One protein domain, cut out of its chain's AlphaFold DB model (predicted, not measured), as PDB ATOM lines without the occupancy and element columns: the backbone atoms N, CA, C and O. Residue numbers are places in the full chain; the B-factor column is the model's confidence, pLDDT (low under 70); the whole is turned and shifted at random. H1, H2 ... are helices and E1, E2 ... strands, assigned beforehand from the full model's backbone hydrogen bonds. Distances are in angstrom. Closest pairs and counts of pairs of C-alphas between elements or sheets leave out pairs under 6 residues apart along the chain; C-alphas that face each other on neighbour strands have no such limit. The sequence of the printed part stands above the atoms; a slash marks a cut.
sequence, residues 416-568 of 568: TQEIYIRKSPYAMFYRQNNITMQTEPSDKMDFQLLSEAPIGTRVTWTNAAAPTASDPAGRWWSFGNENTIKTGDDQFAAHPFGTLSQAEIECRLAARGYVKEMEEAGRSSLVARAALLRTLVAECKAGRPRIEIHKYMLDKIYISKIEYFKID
ATOM      1  N   THR A 416      12.381 -44.798  68.008       70.62
ATOM      2  CA  THR A 416      10.996 -44.308  68.092       70.62
ATOM      3  C   THR A 416      10.119 -45.403  68.692       70.62
ATOM      4  O   THR A 416      10.512 -46.565  68.666       70.62
ATOM      5  N   GLN A 417       8.957 -45.061  69.250       70.00
ATOM      6  CA  GLN A 417       8.049 -46.057  69.845       70.00
ATOM      7  C   GLN A 417       7.162 -46.710  68.773       70.00
ATOM      8  O   GLN A 417       6.970 -47.924  68.772       70.00
ATOM      9  N   GLU A 418       6.691 -45.913  67.812       84.38
ATOM     10  CA  GLU A 418       5.694 -46.308  66.817       84.38
ATOM     11  C   GLU A 418       6.079 -45.795  65.421       84.38
ATOM     12  O   GLU A 418       6.549 -44.663  65.260       84.38
ATOM     13  N   ILE A 419       5.916 -46.648  64.407       88.75
ATOM     14  CA  ILE A 419       6.165 -46.325  63.000       88.75
ATOM     15  C   ILE A 419       5.021 -46.864  62.139       88.75
ATOM     16  O   ILE A 419       4.684 -48.032  62.241       88.75
ATOM     17  N   TYR A 420       4.510 -46.066  61.206       92.19
ATOM     18  CA  TYR A 420       3.672 -46.537  60.102       92.19
ATOM     19  C   TYR A 420       4.528 -46.683  58.842       92.19
ATOM     20  O   TYR A 420       5.271 -45.758  58.509       92.19
ATOM     21  N   ILE A 421       4.444 -47.819  58.141       91.06
ATOM     22  CA  ILE A 421       5.212 -48.111  56.914       91.06
ATOM     23  C   ILE A 421       4.285 -48.613  55.800       91.06
ATOM     24  O   ILE A 421       3.518 -49.543  56.031       91.06
ATOM     25  N   ARG A 422       4.403 -48.089  54.573       87.38
ATOM     26  CA  ARG A 422       3.842 -48.714  53.354       87.38
ATOM     27  C   ARG A 422       4.908 -48.884  52.271       87.38
ATOM     28  O   ARG A 422       5.891 -48.148  52.235       87.38
ATOM     29  N   LYS A 423       4.732 -49.882  51.396       84.12
ATOM     30  CA  LYS A 423       5.732 -50.279  50.378       84.12
ATOM     31  C   LYS A 423       5.538 -49.645  48.993       84.12
ATOM     32  O   LYS A 423       6.439 -49.735  48.166       84.12
ATOM     33  N   SER A 424       4.374 -49.065  48.718       80.75
ATOM     34  CA  SER A 424       4.029 -48.413  47.447       80.75
ATOM     35  C   SER A 424       2.886 -47.408  47.672       80.75
ATOM     36  O   SER A 424       2.261 -47.472  48.735       80.75
ATOM     37  N   PRO A 425       2.568 -46.519  46.708       76.38
ATOM     38  CA  PRO A 425       1.452 -45.572  46.837       76.38
ATOM     39  C   PRO A 425       0.111 -46.255  47.146       76.38
ATOM     40  O   PRO A 425      -0.654 -45.784  47.982       76.38
ATOM     41  N   TYR A 426      -0.119 -47.412  46.519       78.75
ATOM     42  CA  TYR A 426      -1.359 -48.193  46.586       78.75
ATOM     43  C   TYR A 426      -1.415 -49.205  47.742       78.75
ATOM     44  O   TYR A 426      -2.419 -49.896  47.904       78.75
ATOM     45  N   ALA A 427      -0.338 -49.353  48.518       84.44
ATOM     46  CA  ALA A 427      -0.311 -50.257  49.662       84.44
ATOM     47  C   ALA A 427      -0.886 -49.578  50.914       84.44
ATOM     48  O   ALA A 427      -0.572 -48.420  51.193       84.44
ATOM     49  N   MET A 428      -1.652 -50.333  51.707       86.25
ATOM     50  CA  MET A 428      -2.026 -49.924  53.065       86.25
ATOM     51  C   MET A 428      -0.780 -49.691  53.934       86.25
ATOM     52  O   MET A 428       0.292 -50.256  53.678       86.25
ATOM     53  N   PHE A 429      -0.934 -48.899  54.992       91.56
ATOM     54  CA  PHE A 429       0.085 -48.802  56.029       91.56
ATOM     55  C   PHE A 429       0.070 -50.039  56.932       91.56
ATOM     56  O   PHE A 429      -0.971 -50.632  57.199       91.56
ATOM     57  N   TYR A 430       1.244 -50.388  57.444       92.38
ATOM     58  CA  TYR A 430       1.423 -51.285  58.576       92.38
ATOM     59  C   TYR A 430       1.945 -50.469  59.750       92.38
ATOM     60  O   TYR A 430       2.953 -49.769  59.615       92.38
ATOM     61  N   ARG A 431       1.273 -50.569  60.893       92.25
ATOM     62  CA  ARG A 431       1.728 -50.017  62.164       92.25
ATOM     63  C   ARG A 431       2.728 -50.993  62.776       92.25
ATOM     64  O   ARG A 431       2.429 -52.169  62.955       92.25
ATOM     65  N   GLN A 432       3.926 -50.511  63.065       88.12
ATOM     66  CA  GLN A 432       5.014 -51.241  63.696       88.12
ATOM     67  C   GLN A 432       5.289 -50.648  65.077       88.12
ATOM     68  O   GLN A 432       5.639 -49.471  65.207       88.12
ATOM     69  N   ASN A 433       5.197 -51.485  66.106       83.25
ATOM     70  CA  ASN A 433       5.753 -51.176  67.414       83.25
ATOM     71  C   ASN A 433       7.267 -51.419  67.351       83.25
ATOM     72  O   ASN A 433       7.720 -52.541  67.138       83.25
ATOM     73  N   ASN A 434       8.065 -50.368  67.522       72.31
ATOM     74  CA  ASN A 434       9.521 -50.443  67.367       72.31
ATOM     75  C   ASN A 434      10.250 -51.014  68.600       72.31
ATOM     76  O   ASN A 434      11.469 -51.188  68.566       72.31
ATOM     77  N   ILE A 435       9.525 -51.281  69.691       71.31
ATOM     78  CA  ILE A 435      10.044 -51.945  70.892       71.31
ATOM     79  C   ILE A 435       9.839 -53.458  70.770       71.31
ATOM     80  O   ILE A 435      10.786 -54.218  70.960       71.31
ATOM     81  N   THR A 436       8.625 -53.900  70.424       77.75
ATOM     82  CA  THR A 436       8.297 -55.333  70.286       77.75
ATOM     83  C   THR A 436       8.587 -55.892  68.892       77.75
ATOM     84  O   THR A 436       8.535 -57.105  68.700       77.75
ATOM     85  N   MET A 437       8.871 -55.025  67.914       80.00
ATOM     86  CA  MET A 437       8.991 -55.331  66.480       80.00
ATOM     87  C   MET A 437       7.732 -55.956  65.853       80.00
ATOM     88  O   MET A 437       7.774 -56.403  64.708       80.00
ATOM     89  N   GLN A 438       6.603 -55.957  66.568       82.88
ATOM     90  CA  GLN A 438       5.320 -56.435  66.059       82.88
ATOM     91  C   GLN A 438       4.759 -55.462  65.018       82.88
ATOM     92  O   GLN A 438       4.869 -54.243  65.170       82.88
ATOM     93  N   THR A 439       4.138 -56.018  63.979       88.12
ATOM     94  CA  THR A 439       3.524 -55.278  62.873       88.12
ATOM     95  C   THR A 439       2.075 -55.699  62.683       88.12
ATOM     96  O   THR A 439       1.802 -56.894  62.574       88.12
ATOM     97  N   GLU A 440       1.175 -54.731  62.554       92.38
ATOM     98  CA  GLU A 440      -0.254 -54.928  62.301       92.38
ATOM     99  C   GLU A 440      -0.722 -54.052  61.120       92.38
ATOM    100  O   GLU A 440      -0.133 -52.994  60.879       92.38
ATOM    101  N   PRO A 441      -1.728 -54.473  60.330       91.81
ATOM    102  CA  PRO A 441      -2.340 -53.617  59.313       91.81
ATOM    103  C   PRO A 441      -2.938 -52.339  59.918       91.81
ATOM    104  O   PRO A 441      -3.426 -52.347  61.044       91.81
ATOM    105  N   SER A 442      -2.928 -51.249  59.154       90.38
ATOM    106  CA  SER A 442      -3.569 -49.982  59.509       90.38
ATOM    107  C   SER A 442      -4.534 -49.562  58.406       90.38
ATOM    108  O   SER A 442      -4.104 -49.190  57.315       90.38
ATOM    109  N   ASP A 443      -5.825 -49.521  58.738       87.06
ATOM    110  CA  ASP A 443      -6.894 -49.052  57.844       87.06
ATOM    111  C   ASP A 443      -6.857 -47.529  57.605       87.06
ATOM    112  O   ASP A 443      -7.570 -47.007  56.748       87.06
ATOM    113  N   LYS A 444      -6.022 -46.798  58.359       84.62
ATOM    114  CA  LYS A 444      -5.877 -45.344  58.239       84.62
ATOM    115  C   LYS A 444      -5.125 -44.947  56.970       84.62
ATOM    116  O   LYS A 444      -4.041 -45.462  56.683       84.62
ATOM    117  N   MET A 445      -5.678 -43.969  56.260       79.75
ATOM    118  CA  MET A 445      -5.038 -43.313  55.119       79.75
ATOM    119  C   MET A 445      -3.973 -42.303  55.576       79.75
ATOM    120  O   MET A 445      -3.918 -41.905  56.741       79.75
ATOM    121  N   ASP A 446      -3.123 -41.862  54.648       80.06
ATOM    122  CA  ASP A 446      -2.042 -40.908  54.920       80.06
ATOM    123  C   ASP A 446      -2.532 -39.590  55.528       80.06
ATOM    124  O   ASP A 446      -1.969 -39.161  56.533       80.06
ATOM    125  N   PHE A 447      -3.592 -38.976  54.996       77.94
ATOM    126  CA  PHE A 447      -4.132 -37.732  55.566       77.94
ATOM    127  C   PHE A 447      -4.617 -37.895  57.020       77.94
ATOM    128  O   PHE A 447      -4.455 -36.981  57.826       77.94
ATOM    129  N   GLN A 448      -5.158 -39.065  57.384       84.31
ATOM    130  CA  GLN A 448      -5.590 -39.357  58.757       84.31
ATOM    131  C   GLN A 448      -4.375 -39.499  59.677       84.31
ATOM    132  O   GLN A 448      -4.298 -38.833  60.706       84.31
ATOM    133  N   LEU A 449      -3.384 -40.298  59.266       90.06
ATOM    134  CA  LEU A 449      -2.141 -40.480  60.017       90.06
ATOM    135  C   LEU A 449      -1.361 -39.168  60.177       90.06
ATOM    136  O   LEU A 449      -0.796 -38.920  61.236       90.06
ATOM    137  N   LEU A 450      -1.347 -38.303  59.160       86.50
ATOM    138  CA  LEU A 450      -0.719 -36.983  59.240       86.50
ATOM    139  C   LEU A 450      -1.496 -35.995  60.114       86.50
ATOM    140  O   LEU A 450      -0.863 -35.177  60.778       86.50
ATOM    141  N   SER A 451      -2.830 -36.057  60.129       84.56
ATOM    142  CA  SER A 451      -3.659 -35.210  60.996       84.56
ATOM    143  C   SER A 451      -3.551 -35.607  62.471       84.56
ATOM    144  O   SER A 451      -3.627 -34.741  63.337       84.56
ATOM    145  N   GLU A 452      -3.383 -36.896  62.763       87.88
ATOM    146  CA  GLU A 452      -3.184 -37.413  64.124       87.88
ATOM    147  C   GLU A 452      -1.726 -37.300  64.604       87.88
ATOM    148  O   GLU A 452      -1.462 -37.320  65.807       87.88
ATOM    149  N   ALA A 453      -0.769 -37.203  63.677       86.12
ATOM    150  CA  ALA A 453       0.652 -37.155  63.991       86.12
ATOM    151  C   ALA A 453       1.017 -35.921  64.843       86.12
ATOM    152  O   ALA A 453       0.782 -34.784  64.415       86.12
ATOM    153  N   PRO A 454       1.692 -36.094  65.996       83.38
ATOM    154  CA  PRO A 454       2.162 -34.966  66.791       83.38
ATOM    155  C   PRO A 454       3.268 -34.182  66.070       83.38
ATOM    156  O   PRO A 454       4.022 -34.724  65.252       83.38
ATOM    157  N   ILE A 455       3.413 -32.901  66.420       82.38
ATOM    158  CA  ILE A 455       4.565 -32.076  66.028       82.38
ATOM    159  C   ILE A 455       5.866 -32.775  66.473       82.38
ATOM    160  O   ILE A 455       5.935 -33.355  67.553       82.38
ATOM    161  N   GLY A 456       6.893 -32.763  65.619       77.50
ATOM    162  CA  GLY A 456       8.134 -33.530  65.810       77.50
ATOM    163  C   GLY A 456       8.141 -34.919  65.145       77.50
ATOM    164  O   GLY A 456       9.204 -35.543  65.021       77.50
ATOM    165  N   THR A 457       6.989 -35.397  64.661       84.69
ATOM    166  CA  THR A 457       6.884 -36.625  63.853       84.69
ATOM    167  C   THR A 457       7.749 -36.534  62.601       84.69
ATOM    168  O   THR A 457       7.726 -35.527  61.892       84.69
ATOM    169  N   ARG A 458       8.490 -37.608  62.293       87.12
ATOM    170  CA  ARG A 458       9.182 -37.729  61.003       87.12
ATOM    171  C   ARG A 458       8.202 -38.214  59.950       87.12
ATOM    172  O   ARG A 458       7.597 -39.266  60.136       87.12
ATOM    173  N   VAL A 459       8.178 -37.548  58.803       90.19
ATOM    174  CA  VAL A 459       7.520 -38.043  57.589       90.19
ATOM    175  C   VAL A 459       8.580 -38.288  56.519       90.19
ATOM    176  O   VAL A 459       9.428 -37.427  56.262       90.19
ATOM    177  N   THR A 460       8.566 -39.495  55.949       90.00
ATOM    178  CA  THR A 460       9.450 -39.923  54.858       90.00
ATOM    179  C   THR A 460       8.643 -40.039  53.575       90.00
ATOM    180  O   THR A 460       7.742 -40.874  53.465       90.00
ATOM    181  N   TRP A 461       9.000 -39.209  52.607       89.62
ATOM    182  CA  TRP A 461       8.366 -39.113  51.300       89.62
ATOM    183  C   TRP A 461       9.230 -39.860  50.293       89.62
ATOM    184  O   TRP A 461      10.429 -39.608  50.220       89.62
ATOM    185  N   THR A 462       8.657 -40.773  49.525       86.69
ATOM    186  CA  THR A 462       9.400 -41.679  48.648       86.69
ATOM    187  C   THR A 462       8.995 -41.488  47.201       86.69
ATOM    188  O   THR A 462       7.814 -41.363  46.890       86.69
ATOM    189  N   ASN A 463       9.988 -41.515  46.314       85.62
ATOM    190  CA  ASN A 463       9.783 -41.654  44.879       85.62
ATOM    191  C   ASN A 463      10.043 -43.112  44.472       85.62
ATOM    192  O   ASN A 463      11.194 -43.544  44.417       85.62
ATOM    193  N   ALA A 464       8.983 -43.860  44.159       80.62
ATOM    194  CA  ALA A 464       9.048 -45.263  43.746       80.62
ATOM    195  C   ALA A 464       9.860 -45.501  42.458       80.62
ATOM    196  O   ALA A 464      10.342 -46.609  42.244       80.62
ATOM    197  N   ALA A 465      10.005 -44.484  41.604       73.06
ATOM    198  CA  ALA A 465      10.770 -44.568  40.360       73.06
ATOM    199  C   ALA A 465      12.235 -44.123  40.508       73.06
ATOM    200  O   ALA A 465      12.993 -44.163  39.540       73.06
ATOM    201  N   ALA A 466      12.669 -43.713  41.704       65.50
ATOM    202  CA  ALA A 466      14.091 -43.538  41.964       65.50
ATOM    203  C   ALA A 466      14.787 -44.914  42.034       65.50
ATOM    204  O   ALA A 466      14.270 -45.816  42.697       65.50
ATOM    205  N   PRO A 467      15.970 -45.087  41.416       53.12
ATOM    206  CA  PRO A 467      16.719 -46.336  41.506       53.12
ATOM    207  C   PRO A 467      16.989 -46.750  42.956       53.12
ATOM    208  O   PRO A 467      17.434 -45.950  43.783       53.12
ATOM    209  N   THR A 468      16.721 -48.019  43.261       48.12
ATOM    210  CA  THR A 468      16.979 -48.610  44.576       48.12
ATOM    211  C   THR A 468      18.481 -48.760  44.830       48.12
ATOM    212  O   THR A 468      19.298 -48.761  43.909       48.12
ATOM    213  N   ALA A 469      18.850 -49.007  46.092       41.25
ATOM    214  CA  ALA A 469      20.222 -49.321  46.516       41.25
ATOM    215  C   ALA A 469      20.855 -50.555  45.825       41.25
ATOM    216  O   ALA A 469      22.021 -50.868  46.053       41.25
ATOM    217  N   SER A 470      20.087 -51.268  44.998       39.44
ATOM    218  CA  SER A 470      20.500 -52.428  44.214       39.44
ATOM    219  C   SER A 470      20.777 -52.121  42.732       39.44
ATOM    220  O   SER A 470      21.015 -53.070  41.991       39.44
ATOM    221  N   ASP A 471      20.756 -50.858  42.268       42.66
ATOM    222  CA  ASP A 471      21.149 -50.519  40.883       42.66
ATOM    223  C   ASP A 471      22.626 -50.906  40.635       42.66
ATOM    224  O   ASP A 471      23.535 -50.282  41.201       42.66
ATOM    225  N   PRO A 472      22.912 -51.904  39.772       34.72
ATOM    226  CA  PRO A 472      24.270 -52.386  39.544       34.72
ATOM    227  C   PRO A 472      25.183 -51.338  38.897       34.72
ATOM    228  O   PRO A 472      26.405 -51.490  38.975       34.72
ATOM    229  N   ALA A 473      24.635 -50.260  38.323       38.34
ATOM    230  CA  ALA A 473      25.406 -49.127  37.813       38.34
ATOM    231  C   ALA A 473      25.953 -48.198  38.920       38.34
ATOM    232  O   ALA A 473      26.688 -47.262  38.614       38.34
ATOM    233  N   GLY A 474      25.615 -48.426  40.198       35.19
ATOM    234  CA  GLY A 474      26.110 -47.616  41.321       35.19
ATOM    235  C   GLY A 474      25.608 -46.169  41.302       35.19
ATOM    236  O   GLY A 474      26.271 -45.273  41.825       35.19
ATOM    237  N   ARG A 475      24.455 -45.918  40.671       42.72
ATOM    238  CA  ARG A 475      23.870 -44.583  40.539       42.72
ATOM    239  C   ARG A 475      23.066 -44.233  41.795       42.72
ATOM    240  O   ARG A 475      21.841 -44.282  41.811       42.72
ATOM    241  N   TRP A 476      23.780 -43.889  42.861       39.69
ATOM    242  CA  TRP A 476      23.203 -43.446  44.132       39.69
ATOM    243  C   TRP A 476      22.550 -42.061  43.976       39.69
ATOM    244  O   TRP A 476      23.225 -41.033  44.051       39.69
ATOM    245  N   TRP A 477      21.237 -42.019  43.723       48.22
ATOM    246  CA  TRP A 477      20.491 -40.766  43.542       48.22
ATOM    247  C   TRP A 477      19.859 -40.266  44.847       48.22
ATOM    248  O   TRP A 477      19.104 -40.971  45.515       48.22
ATOM    249  N   SER A 478      20.069 -38.988  45.149       51.53
ATOM    250  CA  SER A 478      19.600 -38.287  46.353       51.53
ATOM    251  C   SER A 478      18.109 -37.894  46.343       51.53
ATOM    252  O   SER A 478      17.732 -36.902  46.960       51.53
ATOM    253  N   PHE A 479      17.258 -38.652  45.636       56.66
ATOM    254  CA  PHE A 479      15.819 -38.360  45.459       56.66
ATOM    255  C   PHE A 479      14.886 -39.548  45.714       56.66
ATOM    256  O   PHE A 479      13.683 -39.420  45.503       56.66
ATOM    257  N   GLY A 480      15.413 -40.698  46.151       69.69
ATOM    258  CA  GLY A 480      14.567 -41.844  46.491       69.69
ATOM    259  C   GLY A 480      13.710 -41.609  47.727       69.69
ATOM    260  O   GLY A 480      12.553 -42.011  47.736       69.69
ATOM    261  N   ASN A 481      14.249 -40.909  48.728       77.50
ATOM    262  CA  ASN A 481      13.537 -40.539  49.947       77.50
ATOM    263  C   ASN A 481      13.862 -39.095  50.345       77.50
ATOM    264  O   ASN A 481      15.035 -38.722  50.357       77.50
ATOM    265  N   GLU A 482      12.848 -38.333  50.744       81.00
ATOM    266  CA  GLU A 482      12.977 -37.049  51.431       81.00
ATOM    267  C   GLU A 482      12.497 -37.183  52.879       81.00
ATOM    268  O   GLU A 482      11.528 -37.890  53.161       81.00
ATOM    269  N   ASN A 483      13.193 -36.532  53.808       84.06
ATOM    270  CA  ASN A 483      13.007 -36.713  55.246       84.06
ATOM    271  C   ASN A 483      12.654 -35.383  55.907       84.06
ATOM    272  O   ASN A 483      13.393 -34.407  55.796       84.06
ATOM    273  N   THR A 484      11.518 -35.352  56.602       84.69
ATOM    274  CA  THR A 484      10.913 -34.103  57.085       84.69
ATOM    275  C   THR A 484      10.369 -34.234  58.504       84.69
ATOM    276  O   THR A 484      10.105 -35.349  58.958       84.69
ATOM    277  N   ILE A 485      10.193 -33.106  59.194       81.75
ATOM    278  CA  ILE A 485       9.592 -33.013  60.535       81.75
ATOM    279  C   ILE A 485       8.242 -32.300  60.416       81.75
ATOM    280  O   ILE A 485       8.219 -31.180  59.914       81.75
ATOM    281  N   LYS A 486       7.136 -32.878  60.908       81.62
ATOM    282  CA  LYS A 486       5.861 -32.144  61.048       81.62
ATOM    283  C   LYS A 486       6.049 -31.010  62.060       81.62
ATOM    284  O   LYS A 486       6.381 -31.276  63.216       81.62
ATOM    285  N   THR A 487       5.842 -29.765  61.640       80.94
ATOM    286  CA  THR A 487       5.967 -28.554  62.477       80.94
ATOM    287  C   THR A 487       4.633 -27.862  62.747       80.94
ATOM    288  O   THR A 487       4.538 -27.083  63.686       80.94
ATOM    289  N   GLY A 488       3.608 -28.169  61.957       76.88
ATOM    290  CA  GLY A 488       2.246 -27.650  62.084       76.88
ATOM    291  C   GLY A 488       1.298 -28.474  61.217       76.88
ATOM    292  O   GLY A 488       1.660 -29.573  60.782       76.88
ATOM    293  N   ASP A 489       0.092 -27.981  60.967       80.19
ATOM    294  CA  ASP A 489      -0.851 -28.638  60.057       80.19
ATOM    295  C   ASP A 489      -0.545 -28.248  58.612       80.19
ATOM    296  O   ASP A 489      -0.333 -27.075  58.313       80.19
ATOM    297  N   ASP A 490      -0.405 -29.265  57.757       82.25
ATOM    298  CA  ASP A 490       0.206 -29.173  56.422       82.25
ATOM    299  C   ASP A 490       1.536 -28.380  56.394       82.25
ATOM    300  O   ASP A 490       1.821 -27.602  55.485       82.25
ATOM    301  N   GLN A 491       2.366 -28.551  57.431       82.12
ATOM    302  CA  GLN A 491       3.668 -27.893  57.549       82.12
ATOM    303  C   GLN A 491       4.755 -28.880  57.959       82.12
ATOM    304  O   GLN A 491       4.728 -29.456  59.051       82.12
ATOM    305  N   PHE A 492       5.749 -29.018  57.087       82.69
ATOM    306  CA  PHE A 492       6.831 -29.980  57.204       82.69
ATOM    307  C   PHE A 492       8.178 -29.292  56.988       82.69
ATOM    308  O   PHE A 492       8.478 -28.816  55.892       82.69
ATOM    309  N   ALA A 493       9.024 -29.262  58.017       77.31
ATOM    310  CA  ALA A 493      10.402 -28.814  57.879       77.31
ATOM    311  C   ALA A 493      11.202 -29.863  57.094       77.31
ATOM    312  O   ALA A 493      11.476 -30.960  57.588       77.31
ATOM    313  N   ALA A 494      11.551 -29.521  55.857       74.19
ATOM    314  CA  ALA A 494      12.315 -30.344  54.935       74.19
ATOM    315  C   ALA A 494      13.699 -29.727  54.734       74.19
ATOM    316  O   ALA A 494      13.819 -28.618  54.210       74.19
ATOM    317  N   HIS A 495      14.769 -30.436  55.094       67.06
ATOM    318  CA  HIS A 495      16.101 -30.030  54.652       67.06
ATOM    319  C   HIS A 495      16.257 -30.376  53.163       67.06
ATOM    320  O   HIS A 495      15.956 -31.504  52.788       67.06
ATOM    321  N   PRO A 496      16.773 -29.482  52.304       56.69
ATOM    322  CA  PRO A 496      17.288 -28.140  52.589       56.69
ATOM    323  C   PRO A 496      16.297 -26.978  52.344       56.69
ATOM    324  O   PRO A 496      16.704 -25.823  52.240       56.69
ATOM    325  N   PHE A 497      15.013 -27.258  52.140       58.38
ATOM    326  CA  PHE A 497      14.041 -26.314  51.575       58.38
ATOM    327  C   PHE A 497      13.336 -25.399  52.588       58.38
ATOM    328  O   PHE A 497      12.721 -24.422  52.157       58.38
ATOM    329  N   GLY A 498      13.449 -25.685  53.889       69.00
ATOM    330  CA  GLY A 498      12.704 -25.013  54.958       69.00
ATOM    331  C   GLY A 498      11.350 -25.682  55.202       69.00
ATOM    332  O   GLY A 498      11.169 -26.852  54.866       69.00
ATOM    333  N   THR A 499      10.399 -24.955  55.786       78.50
ATOM    334  CA  THR A 499       9.021 -25.444  55.947       78.50
ATOM    335  C   THR A 499       8.295 -25.434  54.602       78.50
ATOM    336  O   THR A 499       8.315 -24.427  53.895       78.50
ATOM    337  N   LEU A 500       7.671 -26.559  54.256       79.06
ATOM    338  CA  LEU A 500       6.885 -26.782  53.041       79.06
ATOM    339  C   LEU A 500       5.548 -27.452  53.390       79.06
ATOM    340  O   LEU A 500       5.459 -28.128  54.417       79.06
ATOM    341  N   SER A 501       4.554 -27.340  52.509       82.38
ATOM    342  CA  SER A 501       3.369 -28.211  52.555       82.38
ATOM    343  C   SER A 501       3.635 -29.610  51.986       82.38
ATOM    344  O   SER A 501       4.619 -29.831  51.271       82.38
ATOM    345  N   GLN A 502       2.725 -30.552  52.253       83.38
ATOM    346  CA  GLN A 502       2.685 -31.874  51.622       83.38
ATOM    347  C   GLN A 502       2.741 -31.742  50.096       83.38
ATOM    348  O   GLN A 502       3.639 -32.294  49.455       83.38
ATOM    349  N   ALA A 503       1.842 -30.935  49.524       78.62
ATOM    350  CA  ALA A 503       1.773 -30.719  48.085       78.62
ATOM    351  C   ALA A 503       3.096 -30.163  47.526       78.62
ATOM    352  O   ALA A 503       3.565 -30.616  46.483       78.62
ATOM    353  N   GLU A 504       3.752 -29.227  48.222       79.94
ATOM    354  CA  GLU A 504       5.058 -28.713  47.801       79.94
ATOM    355  C   GLU A 504       6.168 -29.774  47.821       79.94
ATOM    356  O   GLU A 504       7.048 -29.741  46.955       79.94
ATOM    357  N   ILE A 505       6.161 -30.695  48.787       81.81
ATOM    358  CA  ILE A 505       7.149 -31.779  48.875       81.81
ATOM    359  C   ILE A 505       6.927 -32.794  47.753       81.81
ATOM    360  O   ILE A 505       7.866 -33.100  47.008       81.81
ATOM    361  N   GLU A 506       5.692 -33.262  47.583       82.50
ATOM    362  CA  GLU A 506       5.324 -34.233  46.551       82.50
ATOM    363  C   GLU A 506       5.647 -33.702  45.150       82.50
ATOM    364  O   GLU A 506       6.327 -34.362  44.358       82.50
ATOM    365  N   CYS A 507       5.274 -32.447  44.891       78.31
ATOM    366  CA  CYS A 507       5.591 -31.738  43.659       78.31
ATOM    367  C   CYS A 507       7.097 -31.641  43.392       78.31
ATOM    368  O   CYS A 507       7.543 -31.835  42.260       78.31
ATOM    369  N   ARG A 508       7.911 -31.336  44.413       78.69
ATOM    370  CA  ARG A 508       9.376 -31.246  44.264       78.69
ATOM    371  C   ARG A 508       9.999 -32.600  43.949       78.69
ATOM    372  O   ARG A 508      10.940 -32.643  43.154       78.69
ATOM    373  N   LEU A 509       9.496 -33.679  44.544       77.69
ATOM    374  CA  LEU A 509       9.951 -35.038  44.258       77.69
ATOM    375  C   LEU A 509       9.567 -35.465  42.839       77.69
ATOM    376  O   LEU A 509      10.441 -35.894  42.082       77.69
ATOM    377  N   ALA A 510       8.309 -35.260  42.441       78.56
ATOM    378  CA  ALA A 510       7.833 -35.581  41.099       78.56
ATOM    379  C   ALA A 510       8.542 -34.768  40.010       78.56
ATOM    380  O   ALA A 510       9.018 -35.340  39.031       78.56
ATOM    381  N   ALA A 511       8.706 -33.454  40.190       75.38
ATOM    382  CA  ALA A 511       9.413 -32.609  39.229       75.38
ATOM    383  C   ALA A 511      10.879 -33.047  39.037       75.38
ATOM    384  O   ALA A 511      11.382 -33.051  37.913       75.38
ATOM    385  N   ARG A 512      11.567 -33.465  40.110       74.25
ATOM    386  CA  ARG A 512      12.938 -34.004  40.030       74.25
ATOM    387  C   ARG A 512      12.983 -35.373  39.357       74.25
ATOM    388  O   ARG A 512      13.856 -35.593  38.519       74.25
ATOM    389  N   GLY A 513      12.046 -36.261  39.688       72.38
ATOM    390  CA  GLY A 513      11.920 -37.585  39.083       72.38
ATOM    391  C   GLY A 513      11.607 -37.535  37.584       72.38
ATOM    392  O   GLY A 513      12.279 -38.179  36.783       72.38
ATOM    393  N   TYR A 514      10.670 -36.684  37.173       72.75
ATOM    394  CA  TYR A 514      10.319 -36.490  35.766       72.75
ATOM    395  C   TYR A 514      11.474 -35.900  34.943       72.75
ATOM    396  O   TYR A 514      11.819 -36.411  33.878       72.75
ATOM    397  N   VAL A 515      12.147 -34.862  35.457       68.19
ATOM    398  CA  VAL A 515      13.339 -34.278  34.808       68.19
ATOM    399  C   VAL A 515      14.478 -35.298  34.687       68.19
ATOM    400  O   VAL A 515      15.289 -35.213  33.759       68.19
ATOM    401  N   LYS A 516      14.540 -36.276  35.598       68.81
ATOM    402  CA  LYS A 516      15.493 -37.387  35.548       68.81
ATOM    403  C   LYS A 516      15.133 -38.407  34.460       68.81
ATOM    404  O   LYS A 516      16.013 -38.763  33.683       68.81
ATOM    405  N   GLU A 517      13.866 -38.783  34.316       72.38
ATOM    406  CA  GLU A 517      13.402 -39.640  33.209       72.38
ATOM    407  C   GLU A 517      13.629 -38.971  31.835       72.38
ATOM    408  O   GLU A 517      14.045 -39.625  30.877       72.38
ATOM    409  N   MET A 518      13.485 -37.641  31.741       67.25
ATOM    410  CA  MET A 518      13.853 -36.884  30.534       67.25
ATOM    411  C   MET A 518      15.369 -36.812  30.268       67.25
ATOM    412  O   MET A 518      15.761 -36.655  29.108       67.25
ATOM    413  N   GLU A 519      16.227 -36.911  31.292       67.25
ATOM    414  CA  GLU A 519      17.674 -37.100  31.093       67.25
ATOM    415  C   GLU A 519      17.962 -38.475  30.492       67.25
ATOM    416  O   GLU A 519      18.716 -38.569  29.530       67.25
ATOM    417  N   GLU A 520      17.387 -39.528  31.069       66.50
ATOM    418  CA  GLU A 520      17.693 -40.915  30.700       66.50
ATOM    419  C   GLU A 520      17.175 -41.269  29.307       66.50
ATOM    420  O   GLU A 520      17.840 -41.992  28.572       66.50
ATOM    421  N   ALA A 521      16.067 -40.656  28.886       70.69
ATOM    422  CA  ALA A 521      15.592 -40.713  27.509       70.69
ATOM    423  C   ALA A 521      16.406 -39.837  26.520       70.69
ATOM    424  O   ALA A 521      16.003 -39.697  25.366       70.69
ATOM    425  N   GLY A 522      17.499 -39.193  26.956       72.06
ATOM    426  CA  GLY A 522      18.372 -38.357  26.120       72.06
ATOM    427  C   GLY A 522      17.768 -37.019  25.672       72.06
ATOM    428  O   GLY A 522      18.334 -36.338  24.822       72.06
ATOM    429  N   ARG A 523      16.617 -36.612  26.225       61.25
ATOM    430  CA  ARG A 523      15.749 -35.568  25.641       61.25
ATOM    431  C   ARG A 523      16.141 -34.128  25.977       61.25
ATOM    432  O   ARG A 523      15.442 -33.209  25.566       61.25
ATOM    433  N   SER A 524      17.178 -33.893  26.787       57.41
ATOM    434  CA  SER A 524      17.476 -32.535  27.273       57.41
ATOM    435  C   SER A 524      18.889 -32.320  27.833       57.41
ATOM    436  O   SER A 524      19.419 -33.106  28.628       57.41
ATOM    437  N   SER A 525      19.483 -31.174  27.478       64.19
ATOM    438  CA  SER A 525      20.759 -30.708  28.032       64.19
ATOM    439  C   SER A 525      20.657 -30.406  29.533       64.19
ATOM    440  O   SER A 525      19.573 -30.199  30.083       64.19
ATOM    441  N   LEU A 526      21.802 -30.344  30.218       52.53
ATOM    442  CA  LEU A 526      21.856 -30.048  31.653       52.53
ATOM    443  C   LEU A 526      21.241 -28.674  32.000       52.53
ATOM    444  O   LEU A 526      20.605 -28.521  33.044       52.53
ATOM    445  N   VAL A 527      21.389 -27.696  31.096       52.03
ATOM    446  CA  VAL A 527      20.801 -26.351  31.206       52.03
ATOM    447  C   VAL A 527      19.277 -26.418  31.103       52.03
ATOM    448  O   VAL A 527      18.574 -25.951  32.004       52.03
ATOM    449  N   ALA A 528      18.774 -27.076  30.052       54.19
ATOM    450  CA  ALA A 528      17.344 -27.250  29.806       54.19
ATOM    451  C   ALA A 528      16.649 -27.976  30.968       54.19
ATOM    452  O   ALA A 528      15.576 -27.566  31.399       54.19
ATOM    453  N   ARG A 529      17.298 -28.992  31.551       61.53
ATOM    454  CA  ARG A 529      16.773 -29.738  32.706       61.53
ATOM    455  C   ARG A 529      16.631 -28.898  33.967       61.53
ATOM    456  O   ARG A 529      15.640 -29.040  34.675       61.53
ATOM    457  N   ALA A 530      17.572 -28.000  34.251       54.50
ATOM    458  CA  ALA A 530      17.443 -27.095  35.394       54.50
ATOM    459  C   ALA A 530      16.373 -26.016  35.170       54.50
ATOM    460  O   ALA A 530      15.677 -25.643  36.113       54.50
ATOM    461  N   ALA A 531      16.258 -25.496  33.943       58.25
ATOM    462  CA  ALA A 531      15.185 -24.580  33.560       58.25
ATOM    463  C   ALA A 531      13.819 -25.250  33.744       58.25
ATOM    464  O   ALA A 531      13.013 -24.753  34.526       58.25
ATOM    465  N   LEU A 532      13.634 -26.434  33.151       66.50
ATOM    466  CA  LEU A 532      12.437 -27.255  33.299       66.50
ATOM    467  C   LEU A 532      12.123 -27.543  34.772       66.50
ATOM    468  O   LEU A 532      11.012 -27.275  35.205       66.50
ATOM    469  N   LEU A 533      13.095 -27.995  35.575       67.62
ATOM    470  CA  LEU A 533      12.871 -28.286  36.995       67.62
ATOM    471  C   LEU A 533      12.329 -27.079  37.778       67.62
ATOM    472  O   LEU A 533      11.405 -27.238  38.571       67.62
ATOM    473  N   ARG A 534      12.875 -25.874  37.566       67.88
ATOM    474  CA  ARG A 534      12.337 -24.664  38.212       67.88
ATOM    475  C   ARG A 534      10.941 -24.321  37.717       67.88
ATOM    476  O   ARG A 534      10.104 -23.990  38.548       67.88
ATOM    477  N   THR A 535      10.695 -24.414  36.410       71.12
ATOM    478  CA  THR A 535       9.372 -24.161  35.826       71.12
ATOM    479  C   THR A 535       8.329 -25.096  36.428       71.12
ATOM    480  O   THR A 535       7.331 -24.618  36.950       71.12
ATOM    481  N   LEU A 536       8.606 -26.402  36.467       68.06
ATOM    482  CA  LEU A 536       7.710 -27.401  37.047       68.06
ATOM    483  C   LEU A 536       7.465 -27.152  38.542       68.06
ATOM    484  O   LEU A 536       6.324 -27.165  38.979       68.06
ATOM    485  N   VAL A 537       8.508 -26.860  39.330       69.19
ATOM    486  CA  VAL A 537       8.349 -26.544  40.764       69.19
ATOM    487  C   VAL A 537       7.550 -25.249  40.985       69.19
ATOM    488  O   VAL A 537       6.803 -25.165  41.957       69.19
ATOM    489  N   ALA A 538       7.668 -24.254  40.102       72.12
ATOM    490  CA  ALA A 538       6.880 -23.022  40.162       72.12
ATOM    491  C   ALA A 538       5.411 -23.241  39.746       72.12
ATOM    492  O   ALA A 538       4.507 -22.775  40.433       72.12
ATOM    493  N   GLU A 539       5.170 -23.995  38.670       72.88
ATOM    494  CA  GLU A 539       3.840 -24.429  38.216       72.88
ATOM    495  C   GLU A 539       3.111 -25.211  39.322       72.88
ATOM    496  O   GLU A 539       1.982 -24.880  39.682       72.88
ATOM    497  N   CYS A 540       3.801 -26.168  39.945       69.25
ATOM    498  CA  CYS A 540       3.352 -26.898  41.126       69.25
ATOM    499  C   CYS A 540       3.000 -25.991  42.316       69.25
ATOM    500  O   CYS A 540       1.902 -26.094  42.855       69.25
ATOM    501  N   LYS A 541       3.900 -25.075  42.708       68.19
ATOM    502  CA  LYS A 541       3.652 -24.089  43.780       68.19
ATOM    503  C   LYS A 541       2.444 -23.195  43.502       68.19
ATOM    504  O   LYS A 541       1.767 -22.781  44.433       68.19
ATOM    505  N   ALA A 542       2.174 -22.902  42.232       73.88
ATOM    506  CA  ALA A 542       1.014 -22.137  41.795       73.88
ATOM    507  C   ALA A 542      -0.271 -22.985  41.670       73.88
ATOM    508  O   ALA A 542      -1.224 -22.522  41.043       73.88
ATOM    509  N   GLY A 543      -0.292 -24.222  42.185       70.06
ATOM    510  CA  GLY A 543      -1.443 -25.130  42.113       70.06
ATOM    511  C   GLY A 543      -1.762 -25.635  40.701       70.06
ATOM    512  O   GLY A 543      -2.872 -26.094  40.451       70.06
ATOM    513  N   ARG A 544      -0.819 -25.528  39.755       76.62
ATOM    514  CA  ARG A 544      -1.008 -25.840  38.327       76.62
ATOM    515  C   ARG A 544       0.070 -26.800  37.793       76.62
ATOM    516  O   ARG A 544       0.738 -26.460  36.816       76.62
ATOM    517  N   PRO A 545       0.296 -27.976  38.416       72.19
ATOM    518  CA  PRO A 545       1.245 -28.960  37.897       72.19
ATOM    519  C   PRO A 545       0.849 -29.405  36.482       72.19
ATOM    520  O   PRO A 545      -0.334 -29.580  36.188       72.19
ATOM    521  N   ARG A 546       1.835 -29.650  35.608       73.06
ATOM    522  CA  ARG A 546       1.569 -30.273  34.297       73.06
ATOM    523  C   ARG A 546       0.974 -31.664  34.470       73.06
ATOM    524  O   ARG A 546       1.270 -32.336  35.456       73.06
ATOM    525  N   ILE A 547       0.220 -32.119  33.472       68.62
ATOM    526  CA  ILE A 547      -0.436 -33.434  33.468       68.62
ATOM    527  C   ILE A 547       0.579 -34.556  33.732       68.62
ATOM    528  O   ILE A 547       0.307 -35.454  34.525       68.62
ATOM    529  N   GLU A 548       1.777 -34.480  33.149       72.75
ATOM    530  CA  GLU A 548       2.831 -35.477  33.345       72.75
ATOM    531  C   GLU A 548       3.380 -35.479  34.777       72.75
ATOM    532  O   GLU A 548       3.663 -36.547  35.314       72.75
ATOM    533  N   ILE A 549       3.487 -34.311  35.426       75.06
ATOM    534  CA  ILE A 549       3.922 -34.201  36.830       75.06
ATOM    535  C   ILE A 549       2.820 -34.633  37.782       75.06
ATOM    536  O   ILE A 549       3.100 -35.330  38.752       75.06
ATOM    537  N   HIS A 550       1.573 -34.264  37.500       67.31
ATOM    538  CA  HIS A 550       0.427 -34.703  38.280       67.31
ATOM    539  C   HIS A 550       0.293 -36.230  38.242       67.31
ATOM    540  O   HIS A 550       0.235 -36.865  39.293       67.31
ATOM    541  N   LYS A 551       0.395 -36.830  37.051       67.69
ATOM    542  CA  LYS A 551       0.461 -38.285  36.895       67.69
ATOM    543  C   LYS A 551       1.663 -38.893  37.627       67.69
ATOM    544  O   LYS A 551       1.502 -39.892  38.315       67.69
ATOM    545  N   TYR A 552       2.846 -38.281  37.538       78.31
ATOM    546  CA  TYR A 552       4.030 -38.750  38.266       78.31
ATOM    547  C   TYR A 552       3.817 -38.750  39.786       78.31
ATOM    548  O   TYR A 552       4.216 -39.706  40.446       78.31
ATOM    549  N   MET A 553       3.196 -37.703  40.344       75.50
ATOM    550  CA  MET A 553       2.859 -37.650  41.770       75.50
ATOM    551  C   MET A 553       1.973 -38.833  42.155       75.50
ATOM    552  O   MET A 553       2.386 -39.624  42.996       75.50
ATOM    553  N   LEU A 554       0.835 -39.001  41.476       70.19
ATOM    554  CA  LEU A 554      -0.129 -40.073  41.751       70.19
ATOM    555  C   LEU A 554       0.475 -41.482  41.607       70.19
ATOM    556  O   LEU A 554       0.245 -42.342  42.453       70.19
ATOM    557  N   ASP A 555       1.264 -41.720  40.555       75.06
ATOM    558  CA  ASP A 555       1.788 -43.054  40.236       75.06
ATOM    559  C   ASP A 555       3.000 -43.461  41.095       75.06
ATOM    560  O   ASP A 555       3.265 -44.656  41.256       75.06
ATOM    561  N   LYS A 556       3.805 -42.493  41.567       82.56
ATOM    562  CA  LYS A 556       5.180 -42.754  42.046       82.56
ATOM    563  C   LYS A 556       5.549 -42.074  43.360       82.56
ATOM    564  O   LYS A 556       6.486 -42.552  44.002       82.56
ATOM    565  N   ILE A 557       4.889 -40.987  43.760       86.00
ATOM    566  CA  ILE A 557       5.230 -40.264  44.991       86.00
ATOM    567  C   ILE A 557       4.260 -40.644  46.105       86.00
ATOM    568  O   ILE A 557       3.050 -40.630  45.922       86.00
ATOM    569  N   TYR A 558       4.795 -41.013  47.266       86.31
ATOM    570  CA  TYR A 558       3.988 -41.437  48.406       86.31
ATOM    571  C   TYR A 558       4.752 -41.292  49.717       86.31
ATOM    572  O   TYR A 558       5.973 -41.430  49.764       86.31
ATOM    573  N   ILE A 559       4.036 -41.081  50.819       91.38
ATOM    574  CA  ILE A 559       4.619 -41.211  52.161       91.38
ATOM    575  C   ILE A 559       4.886 -42.694  52.413       91.38
ATOM    576  O   ILE A 559       3.937 -43.450  52.610       91.38
ATOM    577  N   SER A 560       6.143 -43.133  52.413       90.44
ATOM    578  CA  SER A 560       6.484 -44.524  52.744       90.44
ATOM    579  C   SER A 560       6.528 -44.771  54.243       90.44
ATOM    580  O   SER A 560       6.355 -45.913  54.673       90.44
ATOM    581  N   LYS A 561       6.774 -43.723  55.042       90.75
ATOM    582  CA  LYS A 561       6.956 -43.863  56.484       90.75
ATOM    583  C   LYS A 561       6.530 -42.640  57.293       90.75
ATOM    584  O   LYS A 561       6.913 -41.519  56.961       90.75
ATOM    585  N   ILE A 562       5.861 -42.881  58.416       91.56
ATOM    586  CA  ILE A 562       5.572 -41.892  59.463       91.56
ATOM    587  C   ILE A 562       6.133 -42.446  60.783       91.56
ATOM    588  O   ILE A 562       5.712 -43.510  61.220       91.56
ATOM    589  N   GLU A 563       7.119 -41.784  61.400       88.00
ATOM    590  CA  GLU A 563       7.713 -42.215  62.682       88.00
ATOM    591  C   GLU A 563       7.329 -41.239  63.797       88.00
ATOM    592  O   GLU A 563       7.848 -40.113  63.845       88.00
ATOM    593  N   TYR A 564       6.461 -41.680  64.710       84.19
ATOM    594  CA  TYR A 564       6.062 -40.884  65.866       84.19
ATOM    595  C   TYR A 564       7.236 -40.771  66.836       84.19
ATOM    596  O   TYR A 564       7.828 -41.763  67.274       84.19
ATOM    597  N   PHE A 565       7.587 -39.531  67.156       71.12
ATOM    598  CA  PHE A 565       8.629 -39.221  68.117       71.12
ATOM    599  C   PHE A 565       7.984 -38.698  69.390       71.12
ATOM    600  O   PHE A 565       7.321 -37.665  69.377       71.12
ATOM    601  N   LYS A 566       8.198 -39.426  70.482       59.56
ATOM    602  CA  LYS A 566       7.858 -38.989  71.828       59.56
ATOM    603  C   LYS A 566       9.160 -38.621  72.526       59.56
ATOM    604  O   LYS A 566      10.118 -39.396  72.487       59.56
ATOM    605  N   ILE A 567       9.210 -37.430  73.110       53.75
ATOM    606  CA  ILE A 567      10.233 -37.108  74.100       53.75
ATOM    607  C   ILE A 567       9.712 -37.711  75.407       53.75
ATOM    608  O   ILE A 567       8.684 -37.259  75.909       53.75
ATOM    609  N   ASP A 568      10.369 -38.781  75.857       47.72
ATOM    610  CA  ASP A 568      10.226 -39.326  77.215       47.72
ATOM    611  C   ASP A 568      10.933 -38.408  78.227       47.72
ATOM    612  O   ASP A 568      12.096 -38.020  77.927       47.72
TER     613      ASP A 568
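What this domain is: This is residues 416 to 568 of the 568 residues of a protein of Olavius algarvensis Delta 1 endosymbiont (UniProt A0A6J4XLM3). One long, strongly twisted antiparallel sheet of eight strands curls round two helices, short H1 and long H2, while H3 packs on H2 as the second arm of a helical hairpin and H4 crosses H2 and only grazes the sheet. The last strand, E8, slots between E1 and E4 and so joins two meanders, rows in which each strand is the antiparallel neighbour of the one before: E1 E2 E3 and E4 E5 E6 E7. The printed part has 153 residues, with elements in the order E1 E2 E3 H1 E4 E5 E6 E7 H2 H3 H4 E8, and the sheet runs E3 E2 E1 E8 E4 E5 E6 E7. The class is mixed, helices and strands; the whole is compact, with a radius of gyration of the C-alphas of 16.4 A and spans of 50, 37 and 25 A.

How they stand to each other: E1, residues 418 to 421, and E2, residues 429 to 433, form a hairpin, with N 432 and O 419 2.7 A apart. E3, residues 439 to 442, is an edge strand beside E2, with N 431 and O 440 2.8 A apart. H1, residues 446 to 452, is on the sheet; its Asp 446 has its C-alpha 7.2 A from that of Ile 559 in E8, residues 557 to 564. E8 is antiparallel to E1, with N 420 and O 562 2.8 A apart, and to E4, residues 458 to 463, with N 460 and O 561 2.8 A apart. E5, residues 481 to 488, pairs with E4 through N 482 and O 461, 2.8 A, and with E6, residues 491 to 494, through N 493 and O 485, 2.8 A. E7, residues 498 to 500, is the other edge strand, with N 492 and O 500 2.8 A apart. H2, residues 502 to 520, is on the sheet and touches H3, residues 526 to 541, at a shallow tilt of 24 degrees, opposite ways; the closest C-alphas are those of Ala 511 and Leu 536, 5.9 A. With residues 506 to 514 alone H2 touches H4, residues 547 to 556, about perpendicular at 79 degrees; the closest C-alphas are those of Ala 510 and Met 553, 5.4 A. H3 is not on the sheet. In H1, H2, H3 and H4 every O i to N i+4 pair is within hydrogen-bond range.

Where its parts are: E1 begins at C-alpha 418, (5.694, -46.308, 66.817), and spans 10.1 A; E2 spans 12.9 A, E3 9.5 A, H1 9.9 A, E4 16.6 A, E5 21.0 A, E6 9.4 A and E7 6.4 A. H2 begins at C-alpha 502, (2.685, -31.874, 51.622), and spans 27.3 A; H3 spans 22.7 A and H4 13.9 A. E8 spans 20.9 A and ends at C-alpha 564, (6.062, -40.884, 65.866).

The domain as a whole: The C-alphas farthest apart, of Arg 523 and Asp 568, are 52.0 A apart. The printed part has no cut and ends at the chain's last residue. The link E4 to E5, residues 464 to 480, is long. Mean pLDDT of the printed part is 74.2; 46 residues are under 70, among them 466 to 480 and 523 to 534.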